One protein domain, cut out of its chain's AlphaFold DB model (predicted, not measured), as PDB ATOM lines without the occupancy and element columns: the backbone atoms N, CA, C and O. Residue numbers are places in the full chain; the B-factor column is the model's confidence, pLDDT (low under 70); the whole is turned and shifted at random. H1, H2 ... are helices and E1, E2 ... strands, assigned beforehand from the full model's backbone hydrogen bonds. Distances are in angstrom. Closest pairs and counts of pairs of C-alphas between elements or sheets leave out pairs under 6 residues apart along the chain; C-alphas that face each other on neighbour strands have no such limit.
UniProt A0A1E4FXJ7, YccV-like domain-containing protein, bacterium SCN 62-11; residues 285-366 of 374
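AT A GLANCE: This is residues 285 to 366 of the 374 residues of the protein "YccV-like domain-containing protein" of bacterium SCN 62-11 (UniProt A0A1E4FXJ7). Five antiparallel strands make a curled sheet, like part of a barrel, with E2 bending through it, while the short helix H1 and the small hairpin of E6 and E7 sit together at one end. At the opposite end of the longest axis a long loop, residues 307 to 318, reaches away from the sheet. The printed part has 82 residues, with seven named strands and one named helix in the order E1 E2 E3 E4 E5 H1 E6 E7; the large sheet runs E4 E3 E2 E1 E5. The class is mostly strand, though under half of the residues, 39, are in named elements. The whole is compact, with a radius of gyration of the C-alphas of 12.3 A and spans of 37 by 26 by 23 A.

HOW THE PARTS SIT: Begin at E2, residues 299 to 306, an inner strand that bends by 70 degrees at residue 303. On one side of it look for E3, residues 319 to 324, where N 303 and O 321 are 2.9 A apart, within hydrogen-bond range. On the other side is E1, residues 290 to 293, with N 300 and O 291 at 2.9 A. The neighbour of E3 away from E2 in the order of strands is the edge strand E4, residues 330 to 334, antiparallel to E3, with N 322 and O 331 at 2.8 A, within hydrogen-bond range. The other edge strand is E5, residues 338 to 340, beside E1, with N 292 and O 339 at 2.9 A. E1 to E4 form a meander, each strand the antiparallel neighbour of the one before, and E4 and E5 meet only through their link. The sheet is strongly twisted, its strands' lines turning by 100 degrees from edge to edge. H1, residues 351 to 354, is on this sheet but only grazes it; its closest C-alpha to E2 is that of Phe 354, 7.0 A from Ile 303. It is too short for an O i to N i+4 pair, and its one O i to N i+3 pair is within range. E6, residues 355 to 359, and E7, residues 362 to 365, form an antiparallel hairpin, with N 356 and O 364 at 2.8 A. The closest C-alphas of E1 and E7, Val 290 and Val 362, are 6.8 A apart, while E6 is apart from E1.

IN THESE COORDINATES: Find C-alpha 299 at (477.797, 225.242, 478.877); from there E2 runs 19.4 A to C-alpha 306. E3 measures 15.1 A, E4 13.5 A, E6 10.8 A and E1 10.4 A. Look for the start of E1 at C-alpha 290, (481.955, 223.337, 473.282), and the end of E7 at C-alpha 365, (479.850, 215.457, 463.276).

THE WHOLE: The C-alphas of Glu 312 and Glu 359, the two farthest apart, are 37.3 A from each other. The link from E2 to E3 is long. The printed part has no cut; its mean pLDDT is 90.0, and no printed residue is under 70.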
ATOM      1  N   PHE A 285     481.987 230.277 465.908       91.00
ATOM      2  CA  PHE A 285     481.851 228.927 466.428       91.00
ATOM      3  C   PHE A 285     481.382 227.978 465.330       91.00
ATOM      4  O   PHE A 285     480.621 228.327 464.432       91.00
ATOM      5  N   THR A 286     481.827 226.735 465.411       89.19
ATOM      6  CA  THR A 286     481.486 225.677 464.463       89.19
ATOM      7  C   THR A 286     480.776 224.536 465.185       89.19
ATOM      8  O   THR A 286     481.040 224.295 466.369       89.19
ATOM      9  N   PRO A 287     479.869 223.812 464.502       91.12
ATOM     10  CA  PRO A 287     479.248 222.626 465.064       91.12
ATOM     11  C   PRO A 287     480.287 221.648 465.613       91.12
ATOM     12  O   PRO A 287     481.260 221.303 464.947       91.12
ATOM     13  N   GLY A 288     480.052 221.206 466.843       91.25
ATOM     14  CA  GLY A 288     480.915 220.325 467.609       91.25
ATOM     15  C   GLY A 288     481.815 221.033 468.623       91.25
ATOM     16  O   GLY A 288     482.313 220.372 469.535       91.25
ATOM     17  N   GLN A 289     481.998 222.354 468.531       93.50
ATOM     18  CA  GLN A 289     482.714 223.104 469.563       93.50
ATOM     19  C   GLN A 289     481.876 223.230 470.834       93.50
ATOM     20  O   GLN A 289     480.654 223.409 470.793       93.50
ATOM     21  N   VAL A 290     482.561 223.135 471.971       96.38
ATOM     22  CA  VAL A 290     481.955 223.337 473.282       96.38
ATOM     23  C   VAL A 290     482.076 224.810 473.650       96.38
ATOM     24  O   VAL A 290     483.129 225.430 473.500       96.38
ATOM     25  N   VAL A 291     480.958 225.386 474.075       97.06
ATOM     26  CA  VAL A 291     480.822 226.810 474.370       97.06
ATOM     27  C   VAL A 291     480.171 227.011 475.727       97.06
ATOM     28  O   VAL A 291     479.411 226.166 476.215       97.06
ATOM     29  N   ARG A 292     480.435 228.169 476.323       96.81
ATOM     30  CA  ARG A 292     479.762 228.654 477.524       96.81
ATOM     31  C   ARG A 292     479.043 229.952 477.215       96.81
ATOM     32  O   ARG A 292     479.543 230.790 476.467       96.81
ATOM     33  N   HIS A 293     477.865 230.127 477.801       97.31
ATOM     34  CA  HIS A 293     477.181 231.407 477.727       97.31
ATOM     35  C   HIS A 293     477.829 232.393 478.716       97.31
ATOM     36  O   HIS A 293     477.977 232.103 479.898       97.31
ATOM     37  N   ARG A 294     478.144 233.610 478.260       96.69
ATOM     38  CA  ARG A 294     478.848 234.641 479.051       96.69
ATOM     39  C   ARG A 294     478.083 235.128 480.289       96.69
ATOM     40  O   ARG A 294     478.680 235.402 481.319       96.69
ATOM     41  N   LYS A 295     476.757 235.286 480.175       95.00
ATOM     42  CA  LYS A 295     475.874 235.764 481.263       95.00
ATOM     43  C   LYS A 295     475.059 234.677 481.977       95.00
ATOM     44  O   LYS A 295     474.728 234.844 483.145       95.00
ATOM     45  N   LYS A 296     474.672 233.602 481.283       94.56
ATOM     46  CA  LYS A 296     473.862 232.508 481.839       94.56
ATOM     47  C   LYS A 296     474.783 231.376 482.281       94.56
ATOM     48  O   LYS A 296     475.735 231.050 481.586       94.56
ATOM     49  N   ALA A 297     474.471 230.745 483.409       92.50
ATOM     50  CA  ALA A 297     475.278 229.670 483.982       92.50
ATOM     51  C   ALA A 297     475.051 228.323 483.265       92.50
ATOM     52  O   ALA A 297     474.574 227.364 483.868       92.50
ATOM     53  N   TYR A 298     475.362 228.249 481.968       95.44
ATOM     54  CA  TYR A 298     475.353 226.991 481.228       95.44
ATOM     55  C   TYR A 298     476.499 226.893 480.219       95.44
ATOM     56  O   TYR A 298     476.959 227.887 479.653       95.44
ATOM     57  N   ARG A 299     476.912 225.650 479.973       96.81
ATOM     58  CA  ARG A 299     477.797 225.242 478.877       96.81
ATOM     59  C   ARG A 299     477.086 224.220 478.001       96.81
ATOM     60  O   ARG A 299     476.133 223.582 478.449       96.81
ATOM     61  N   GLY A 300     477.543 224.038 476.774       97.00
ATOM     62  CA  GLY A 300     476.938 223.093 475.848       97.00
ATOM     63  C   GLY A 300     477.722 222.951 474.556       97.00
ATOM     64  O   GLY A 300     478.713 223.642 474.349       97.00
ATOM     65  N   VAL A 301     477.285 222.042 473.690       96.75
ATOM     66  CA  VAL A 301     477.911 221.821 472.378       96.75
ATOM     67  C   VAL A 301     477.065 222.460 471.283       96.75
ATOM     68  O   VAL A 301     475.849 222.265 471.249       96.75
ATOM     69  N   VAL A 302     477.707 223.216 470.392       95.12
ATOM     70  CA  VAL A 302     477.067 223.793 469.203       95.12
ATOM     71  C   VAL A 302     476.688 222.664 468.247       95.12
ATOM     72  O   VAL A 302     477.551 221.874 467.875       95.12
ATOM     73  N   ILE A 303     475.427 222.581 467.824       93.50
ATOM     74  CA  ILE A 303     474.955 221.564 466.861       93.50
ATOM     75  C   ILE A 303     474.664 222.123 465.471       93.50
ATOM     76  O   ILE A 303     474.819 221.407 464.482       93.50
ATOM     77  N   ASP A 304     474.254 223.385 465.389       90.75
ATOM     78  CA  ASP A 304     473.977 224.093 464.141       90.75
ATOM     79  C   ASP A 304     473.958 225.609 464.402       90.75
ATOM     80  O   ASP A 304     473.965 226.049 465.557       90.75
ATOM     81  N   TYR A 305     473.911 226.396 463.335       90.19
ATOM     82  CA  TYR A 305     473.636 227.821 463.350       90.19
ATOM     83  C   TYR A 305     472.804 228.241 462.131       90.19
ATOM     84  O   TYR A 305     472.855 227.627 461.056       90.19
ATOM     85  N   ASP A 306     472.085 229.342 462.304       87.88
ATOM     86  CA  ASP A 306     471.452 230.103 461.233       87.88
ATOM     87  C   ASP A 306     472.262 231.395 461.027       87.88
ATOM     88  O   ASP A 306     472.557 232.108 461.985       87.88
ATOM     89  N   LEU A 307     472.712 231.653 459.791       85.25
ATOM     90  CA  LEU A 307     473.630 232.769 459.486       85.25
ATOM     91  C   LEU A 307     472.958 234.137 459.544       85.25
ATOM     92  O   LEU A 307     473.588 235.121 459.924       85.25
ATOM     93  N   TYR A 308     471.701 234.177 459.119       84.56
ATOM     94  CA  TYR A 308     470.897 235.380 459.035       84.56
ATOM     95  C   TYR A 308     469.599 235.111 459.779       84.56
ATOM     96  O   TYR A 308     468.945 234.097 459.527       84.56
ATOM     97  N   SER A 309     469.263 236.003 460.704       76.00
ATOM     98  CA  SER A 309     467.992 235.964 461.415       76.00
ATOM     99  C   SER A 309     466.928 236.719 460.621       76.00
ATOM    100  O   SER A 309     467.232 237.720 459.971       76.00
ATOM    101  N   GLU A 310     465.680 236.258 460.705       74.12
ATOM    102  CA  GLU A 310     464.509 237.060 460.317       74.12
ATOM    103  C   GLU A 310     464.179 238.128 461.373       74.12
ATOM    104  O   GLU A 310     463.416 239.050 461.106       74.12
ATOM    105  N   ASP A 311     464.767 238.015 462.569       74.69
ATOM    106  CA  ASP A 311     464.645 238.999 463.638       74.69
ATOM    107  C   ASP A 311     465.406 240.283 463.280       74.69
ATOM    108  O   ASP A 311     466.640 240.293 463.182       74.69
ATOM    109  N   GLU A 312     464.657 241.372 463.106       71.88
ATOM    110  CA  GLU A 312     465.184 242.694 462.768       71.88
ATOM    111  C   GLU A 312     466.115 243.269 463.848       71.88
ATOM    112  O   GLU A 312     466.947 244.123 463.539       71.88
ATOM    113  N   GLU A 313     466.033 242.802 465.101       75.69
ATOM    114  CA  GLU A 313     466.915 243.268 466.176       75.69
ATOM    115  C   GLU A 313     468.321 242.648 466.098       75.69
ATOM    116  O   GLU A 313     469.290 243.243 466.577       75.69
ATOM    117  N   LEU A 314     468.463 241.472 465.470       70.75
ATOM    118  CA  LEU A 314     469.731 240.739 465.355       70.75
ATOM    119  C   LEU A 314     469.991 240.205 463.927       70.75
ATOM    120  O   LEU A 314     470.356 239.036 463.771       70.75
ATOM    121  N   PRO A 315     469.905 241.018 462.854       70.31
ATOM    122  CA  PRO A 315     469.911 240.490 461.485       70.31
ATOM    123  C   PRO A 315     471.286 239.974 461.028       70.31
ATOM    124  O   PRO A 315     471.416 239.413 459.939       70.31
ATOM    125  N   HIS A 316     472.338 240.235 461.809       75.12
ATOM    126  CA  HIS A 316     473.735 240.091 461.382       75.12
ATOM    127  C   HIS A 316     474.546 239.108 462.227       75.12
ATOM    128  O   HIS A 316     475.690 238.819 461.874       75.12
ATOM    129  N   LEU A 317     474.012 238.663 463.365       80.75
ATOM    130  CA  LEU A 317     474.719 237.745 464.250       80.75
ATOM    131  C   LEU A 317     474.230 236.322 463.988       80.75
ATOM    132  O   LEU A 317     473.019 236.096 464.042       80.75
ATOM    133  N   PRO A 318     475.140 235.358 463.757       87.38
ATOM    134  CA  PRO A 318     474.752 233.962 463.689       87.38
ATOM    135  C   PRO A 318     474.028 233.547 464.971       87.38
ATOM    136  O   PRO A 318     474.511 233.805 466.081       87.38
ATOM    137  N   LEU A 319     472.884 232.888 464.806       90.50
ATOM    138  CA  LEU A 319     472.111 232.322 465.902       90.50
ATOM    139  C   LEU A 319     472.456 230.837 466.034       90.50
ATOM    140  O   LEU A 319     472.131 230.030 465.164       90.50
ATOM    141  N   TYR A 320     473.123 230.471 467.124       93.62
ATOM    142  CA  TYR A 320     473.603 229.115 467.375       93.62
ATOM    143  C   TYR A 320     472.581 228.287 468.146       93.62
ATOM    144  O   TYR A 320     471.995 228.762 469.117       93.62
ATOM    145  N   ARG A 321     472.451 227.011 467.773       95.25
ATOM    146  CA  ARG A 321     471.694 225.991 468.510       95.25
ATOM    147  C   ARG A 321     472.658 225.144 469.333       95.25
ATOM    148  O   ARG A 321     473.633 224.612 468.800       95.25
ATOM    149  N   ILE A 322     472.391 225.016 470.631       97.06
ATOM    150  CA  ILE A 322     473.329 224.459 471.613       97.06
ATOM    151  C   ILE A 322     472.635 223.388 472.453       97.06
ATOM    152  O   ILE A 322     471.626 223.663 473.099       97.06
ATOM    153  N   LEU A 323     473.206 222.184 472.510       97.00
ATOM    154  CA  LEU A 323     472.778 221.159 473.465       97.00
ATOM    155  C   LEU A 323     473.348 221.481 474.847       97.00
ATOM    156  O   LEU A 323     474.569 221.471 475.027       97.00
ATOM    157  N   VAL A 324     472.482 221.762 475.820       97.25
ATOM    158  CA  VAL A 324     472.899 222.239 477.145       97.25
ATOM    159  C   VAL A 324     473.386 221.083 478.028       97.25
ATOM    160  O   VAL A 324     472.683 220.099 478.236       97.25
ATOM    161  N   HIS A 325     474.586 221.196 478.594       96.81
ATOM    162  CA  HIS A 325     475.155 220.174 479.475       96.81
ATOM    163  C   HIS A 325     474.271 219.933 480.710       96.81
ATOM    164  O   HIS A 325     473.929 220.871 481.427       96.81
ATOM    165  N   GLY A 326     473.940 218.668 480.982       96.06
ATOM    166  CA  GLY A 326     473.146 218.254 482.141       96.06
ATOM    167  C   GLY A 326     471.658 218.611 482.052       96.06
ATOM    168  O   GLY A 326     470.936 218.449 483.030       96.06
ATOM    169  N   SER A 327     471.192 219.092 480.899       95.12
ATOM    170  CA  SER A 327     469.813 219.519 480.660       95.12
ATOM    171  C   SER A 327     469.273 218.848 479.394       95.12
ATOM    172  O   SER A 327     470.051 218.565 478.491       95.12
ATOM    173  N   PRO A 328     467.961 218.575 479.282       93.50
ATOM    174  CA  PRO A 328     467.356 218.109 478.032       93.50
ATOM    175  C   PRO A 328     467.088 219.248 477.028       93.50
ATOM    176  O   PRO A 328     466.519 219.006 475.966       93.50
ATOM    177  N   GLN A 329     467.409 220.496 477.384       94.88
ATOM    178  CA  GLN A 329     467.096 221.667 476.571       94.88
ATOM    179  C   GLN A 329     468.112 221.889 475.448       94.88
ATOM    180  O   GLN A 329     469.327 221.798 475.647       94.88
ATOM    181  N   VAL A 330     467.590 222.314 474.299       95.50
ATOM    182  CA  VAL A 330     468.366 222.960 473.239       95.50
ATOM    183  C   VAL A 330     468.192 224.467 473.394       95.50
ATOM    184  O   VAL A 330     467.070 224.968 473.347       95.50
ATOM    185  N   ALA A 331     469.288 225.181 473.627       94.94
ATOM    186  CA  ALA A 331     469.288 226.633 473.754       94.94
ATOM    187  C   ALA A 331     469.625 227.298 472.416       94.94
ATOM    188  O   ALA A 331     470.413 226.759 471.638       94.94
ATOM    189  N   SER A 332     469.085 228.497 472.206       93.31
ATOM    190  CA  SER A 332     469.506 229.408 471.140       93.31
ATOM    191  C   SER A 332     470.274 230.581 471.742       93.31
ATOM    192  O   SER A 332     469.847 231.134 472.759       93.31
ATOM    193  N   ALA A 333     471.404 230.945 471.140       93.25
ATOM    194  CA  ALA A 333     472.218 232.082 471.563       93.25
ATOM    195  C   ALA A 333     472.914 232.720 470.360       93.25
ATOM    196  O   ALA A 333     473.390 232.008 469.475       93.25
ATOM    197  N   ASP A 334     472.982 234.048 470.331       91.50
ATOM    198  CA  ASP A 334     473.761 234.750 469.315       91.50
ATOM    199  C   ASP A 334     475.266 234.682 469.621       91.50
ATOM    200  O   ASP A 334     475.697 234.433 470.752       91.50
ATOM    201  N   GLU A 335     476.076 234.922 468.595       89.88
ATOM    202  CA  GLU A 335     477.535 234.881 468.667       89.88
ATOM    203  C   GLU A 335     478.148 235.689 469.827       89.88
ATOM    204  O   GLU A 335     479.106 235.236 470.458       89.88
ATOM    205  N   SER A 336     477.599 236.864 470.149       90.81
ATOM    206  CA  SER A 336     478.151 237.748 471.185       90.81
ATOM    207  C   SER A 336     477.966 237.196 472.602       90.81
ATOM    208  O   SER A 336     478.689 237.572 473.528       90.81
ATOM    209  N   GLN A 337     477.017 236.275 472.779       94.62
ATOM    210  CA  GLN A 337     476.675 235.673 474.065       94.62
ATOM    211  C   GLN A 337     477.571 234.493 474.433       94.62
ATOM    212  O   GLN A 337     477.490 234.012 475.566       94.62
ATOM    213  N   LEU A 338     478.415 234.035 473.510       95.94
ATOM    214  CA  LEU A 338     479.172 232.798 473.637       95.94
ATOM    215  C   LEU A 338     480.679 233.051 473.737       95.94
ATOM    216  O   LEU A 338     481.222 234.059 473.272       95.94
ATOM    217  N   GLU A 339     481.358 232.102 474.364       96.38
ATOM    218  CA  GLU A 339     482.810 231.962 474.375       96.38
ATOM    219  C   GLU A 339     483.189 230.479 474.333       96.38
ATOM    220  O   GLU A 339     482.386 229.622 474.716       96.38
ATOM    221  N   LEU A 340     484.394 230.179 473.837       95.31
ATOM    222  CA  LEU A 340     484.906 228.811 473.824       95.31
ATOM    223  C   LEU A 340     485.053 228.304 475.258       95.31
ATOM    224  O   LEU A 340     485.546 229.012 476.134       95.31
ATOM    225  N   ASP A 341     484.628 227.065 475.468       93.06
ATOM    226  CA  ASP A 341     484.772 226.353 476.727       93.06
ATOM    227  C   ASP A 341     485.738 225.190 476.487       93.06
ATOM    228  O   ASP A 341     485.487 224.306 475.670       93.06
ATOM    229  N   ASP A 342     486.864 225.224 477.189       81.75
ATOM    230  CA  ASP A 342     487.923 224.213 477.174       81.75
ATOM    231  C   ASP A 342     487.575 222.968 478.007       81.75
ATOM    232  O   ASP A 342     488.376 222.040 478.138       81.75
ATOM    233  N   GLY A 343     486.374 222.925 478.586       71.56
ATOM    234  CA  GLY A 343     485.908 221.787 479.353       71.56
ATOM    235  C   GLY A 343     485.662 220.556 478.475       71.56
ATOM    236  O   GLY A 343     485.394 220.636 477.278       71.56
ATOM    237  N   GLY A 344     485.667 219.382 479.107       84.81
ATOM    238  CA  GLY A 344     485.428 218.101 478.436       84.81
ATOM    239  C   GLY A 344     483.974 217.869 477.996       84.81
ATOM    240  O   GLY A 344     483.193 218.795 477.768       84.81
ATOM    241  N   LEU A 345     483.590 216.596 477.912       93.75
ATOM    242  CA  LEU A 345     482.329 216.133 477.323       93.75
ATOM    243  C   LEU A 345     481.061 216.865 477.823       93.75
ATOM    244  O   LEU A 345     480.912 217.234 478.993       93.75
ATOM    245  N   VAL A 346     480.102 217.029 476.914       96.12
ATOM    246  CA  VAL A 346     478.745 217.519 477.162       96.12
ATOM    247  C   VAL A 346     477.804 216.342 477.432       96.12
ATOM    248  O   VAL A 346     477.636 215.463 476.591       96.12
ATOM    249  N   ALA A 347     477.166 216.331 478.604       95.88
ATOM    250  CA  ALA A 347     476.161 215.340 478.967       95.88
ATOM    251  C   ALA A 347     474.783 215.788 478.454       95.88
ATOM    252  O   ALA A 347     474.113 216.581 479.107       95.88
ATOM    253  N   HIS A 348     474.372 215.310 477.279       96.50
ATOM    254  CA  HIS A 348     473.047 215.578 476.713       96.50
ATOM    255  C   HIS A 348     472.579 214.379 475.869       96.50
ATOM    256  O   HIS A 348     473.357 213.807 475.107       96.50
ATOM    257  N   GLN A 349     471.301 213.996 475.980       94.38
ATOM    258  CA  GLN A 349     470.759 212.756 475.386       94.38
ATOM    259  C   GLN A 349     470.899 212.704 473.856       94.38
ATOM    260  O   GLN A 349     471.120 211.647 473.275       94.38
ATOM    261  N   LEU A 350     470.808 213.867 473.208       93.81
ATOM    262  CA  LEU A 350     470.893 213.988 471.751       93.81
ATOM    263  C   LEU A 350     472.325 214.018 471.189       93.81
ATOM    264  O   LEU A 350     472.468 213.996 469.974       93.81
ATOM    265  N   VAL A 351     473.392 214.041 472.004       93.06
ATOM    266  CA  VAL A 351     474.779 214.168 471.490       93.06
ATOM    267  C   VAL A 351     475.104 213.087 470.456       93.06
ATOM    268  O   VAL A 351     475.615 213.405 469.385       93.06
ATOM    269  N   GLY A 352     474.733 211.831 470.725       89.88
ATOM    270  CA  GLY A 352     474.967 210.709 469.806       89.88
ATOM    271  C   GLY A 352     474.154 210.761 468.504       89.88
ATOM    272  O   GLY A 352     474.461 210.034 467.561       89.88
ATOM    273  N   LEU A 353     473.129 211.620 468.423       89.62
ATOM    274  CA  LEU A 353     472.393 211.860 467.178       89.62
ATOM    275  C   LEU A 353     473.160 212.776 466.225       89.62
ATOM    276  O   LEU A 353     473.014 212.622 465.018       89.62
ATOM    277  N   PHE A 354     473.993 213.676 466.749       88.31
ATOM    278  CA  PHE A 354     474.735 214.672 465.966       88.31
ATOM    279  C   PHE A 354     476.204 214.318 465.765       88.31
ATOM    280  O   PHE A 354     476.793 214.649 464.735       88.31
ATOM    281  N   PHE A 355     476.805 213.650 466.746       91.19
ATOM    282  CA  PHE A 355     478.245 213.453 466.811       91.19
ATOM    283  C   PHE A 355     478.597 211.980 466.983       91.19
ATOM    284  O   PHE A 355     477.865 211.215 467.607       91.19
ATOM    285  N   SER A 356     479.720 211.581 466.393       89.38
ATOM    286  CA  SER A 356     480.226 210.206 466.428       89.38
ATOM    287  C   SER A 356     481.256 209.988 467.537       89.38
ATOM    288  O   SER A 356     481.260 208.937 468.172       89.38
ATOM    289  N   ARG A 357     482.120 210.980 467.784       90.31
ATOM    290  CA  ARG A 357     483.205 210.935 468.775       90.31
ATOM    291  C   ARG A 357     483.601 212.344 469.236       90.31
ATOM    292  O   ARG A 357     483.120 213.332 468.681       90.31
ATOM    293  N   PHE A 358     484.478 212.425 470.235       90.81
ATOM    294  CA  PHE A 358     485.068 213.665 470.750       90.81
ATOM    295  C   PHE A 358     486.594 213.571 470.672       90.81
ATOM    296  O   PHE A 358     487.164 212.606 471.173       90.81
ATOM    297  N   GLU A 359     487.234 214.536 470.014       88.56
ATOM    298  CA  GLU A 359     488.659 214.489 469.667       88.56
ATOM    299  C   GLU A 359     489.216 215.913 469.560       88.56
ATOM    300  O   GLU A 359     488.591 216.780 468.939       88.56
ATOM    301  N   ASP A 360     490.368 216.144 470.194       85.00
ATOM    302  CA  ASP A 360     491.051 217.443 470.283       85.00
ATOM    303  C   ASP A 360     490.149 218.588 470.771       85.00
ATOM    304  O   ASP A 360     490.150 219.695 470.238       85.00
ATOM    305  N   GLY A 361     489.324 218.305 471.786       85.88
ATOM    306  CA  GLY A 361     488.425 219.296 472.388       85.88
ATOM    307  C   GLY A 361     487.174 219.618 471.561       85.88
ATOM    308  O   GLY A 361     486.407 220.502 471.938       85.88
ATOM    309  N   VAL A 362     486.932 218.913 470.448       88.44
ATOM    310  CA  VAL A 362     485.807 219.176 469.538       88.44
ATOM    311  C   VAL A 362     485.076 217.876 469.189       88.44
ATOM    312  O   VAL A 362     485.680 216.834 468.933       88.44
ATOM    313  N   TYR A 363     483.745 217.924 469.156       90.75
ATOM    314  CA  TYR A 363     482.930 216.807 468.690       90.75
ATOM    315  C   TYR A 363     482.985 216.649 467.168       90.75
ATOM    316  O   TYR A 363     482.887 217.616 466.414       90.75
ATOM    317  N   VAL A 364     483.066 215.402 466.705       85.25
ATOM    318  CA  VAL A 364     483.076 215.058 465.278       85.25
ATOM    319  C   VAL A 364     481.663 214.800 464.809       85.25
ATOM    320  O   VAL A 364     481.016 213.859 465.282       85.25
ATOM    321  N   ARG A 365     481.181 215.619 463.871       83.44
ATOM    322  CA  ARG A 365     479.850 215.457 463.276       83.44
ATOM    323  C   ARG A 365     479.737 214.077 462.633       83.44
ATOM    324  O   ARG A 365     480.661 213.611 461.970       83.44
ATOM    325  N   ASN A 366     478.631 213.389 462.883       80.81
ATOM    326  CA  ASN A 366     478.352 212.127 462.211       80.81
ATOM    327  C   ASN A 366     477.774 212.387 460.805       80.81
ATOM    328  O   ASN A 366     477.442 213.514 460.444       80.81
TER     329      ASN A 366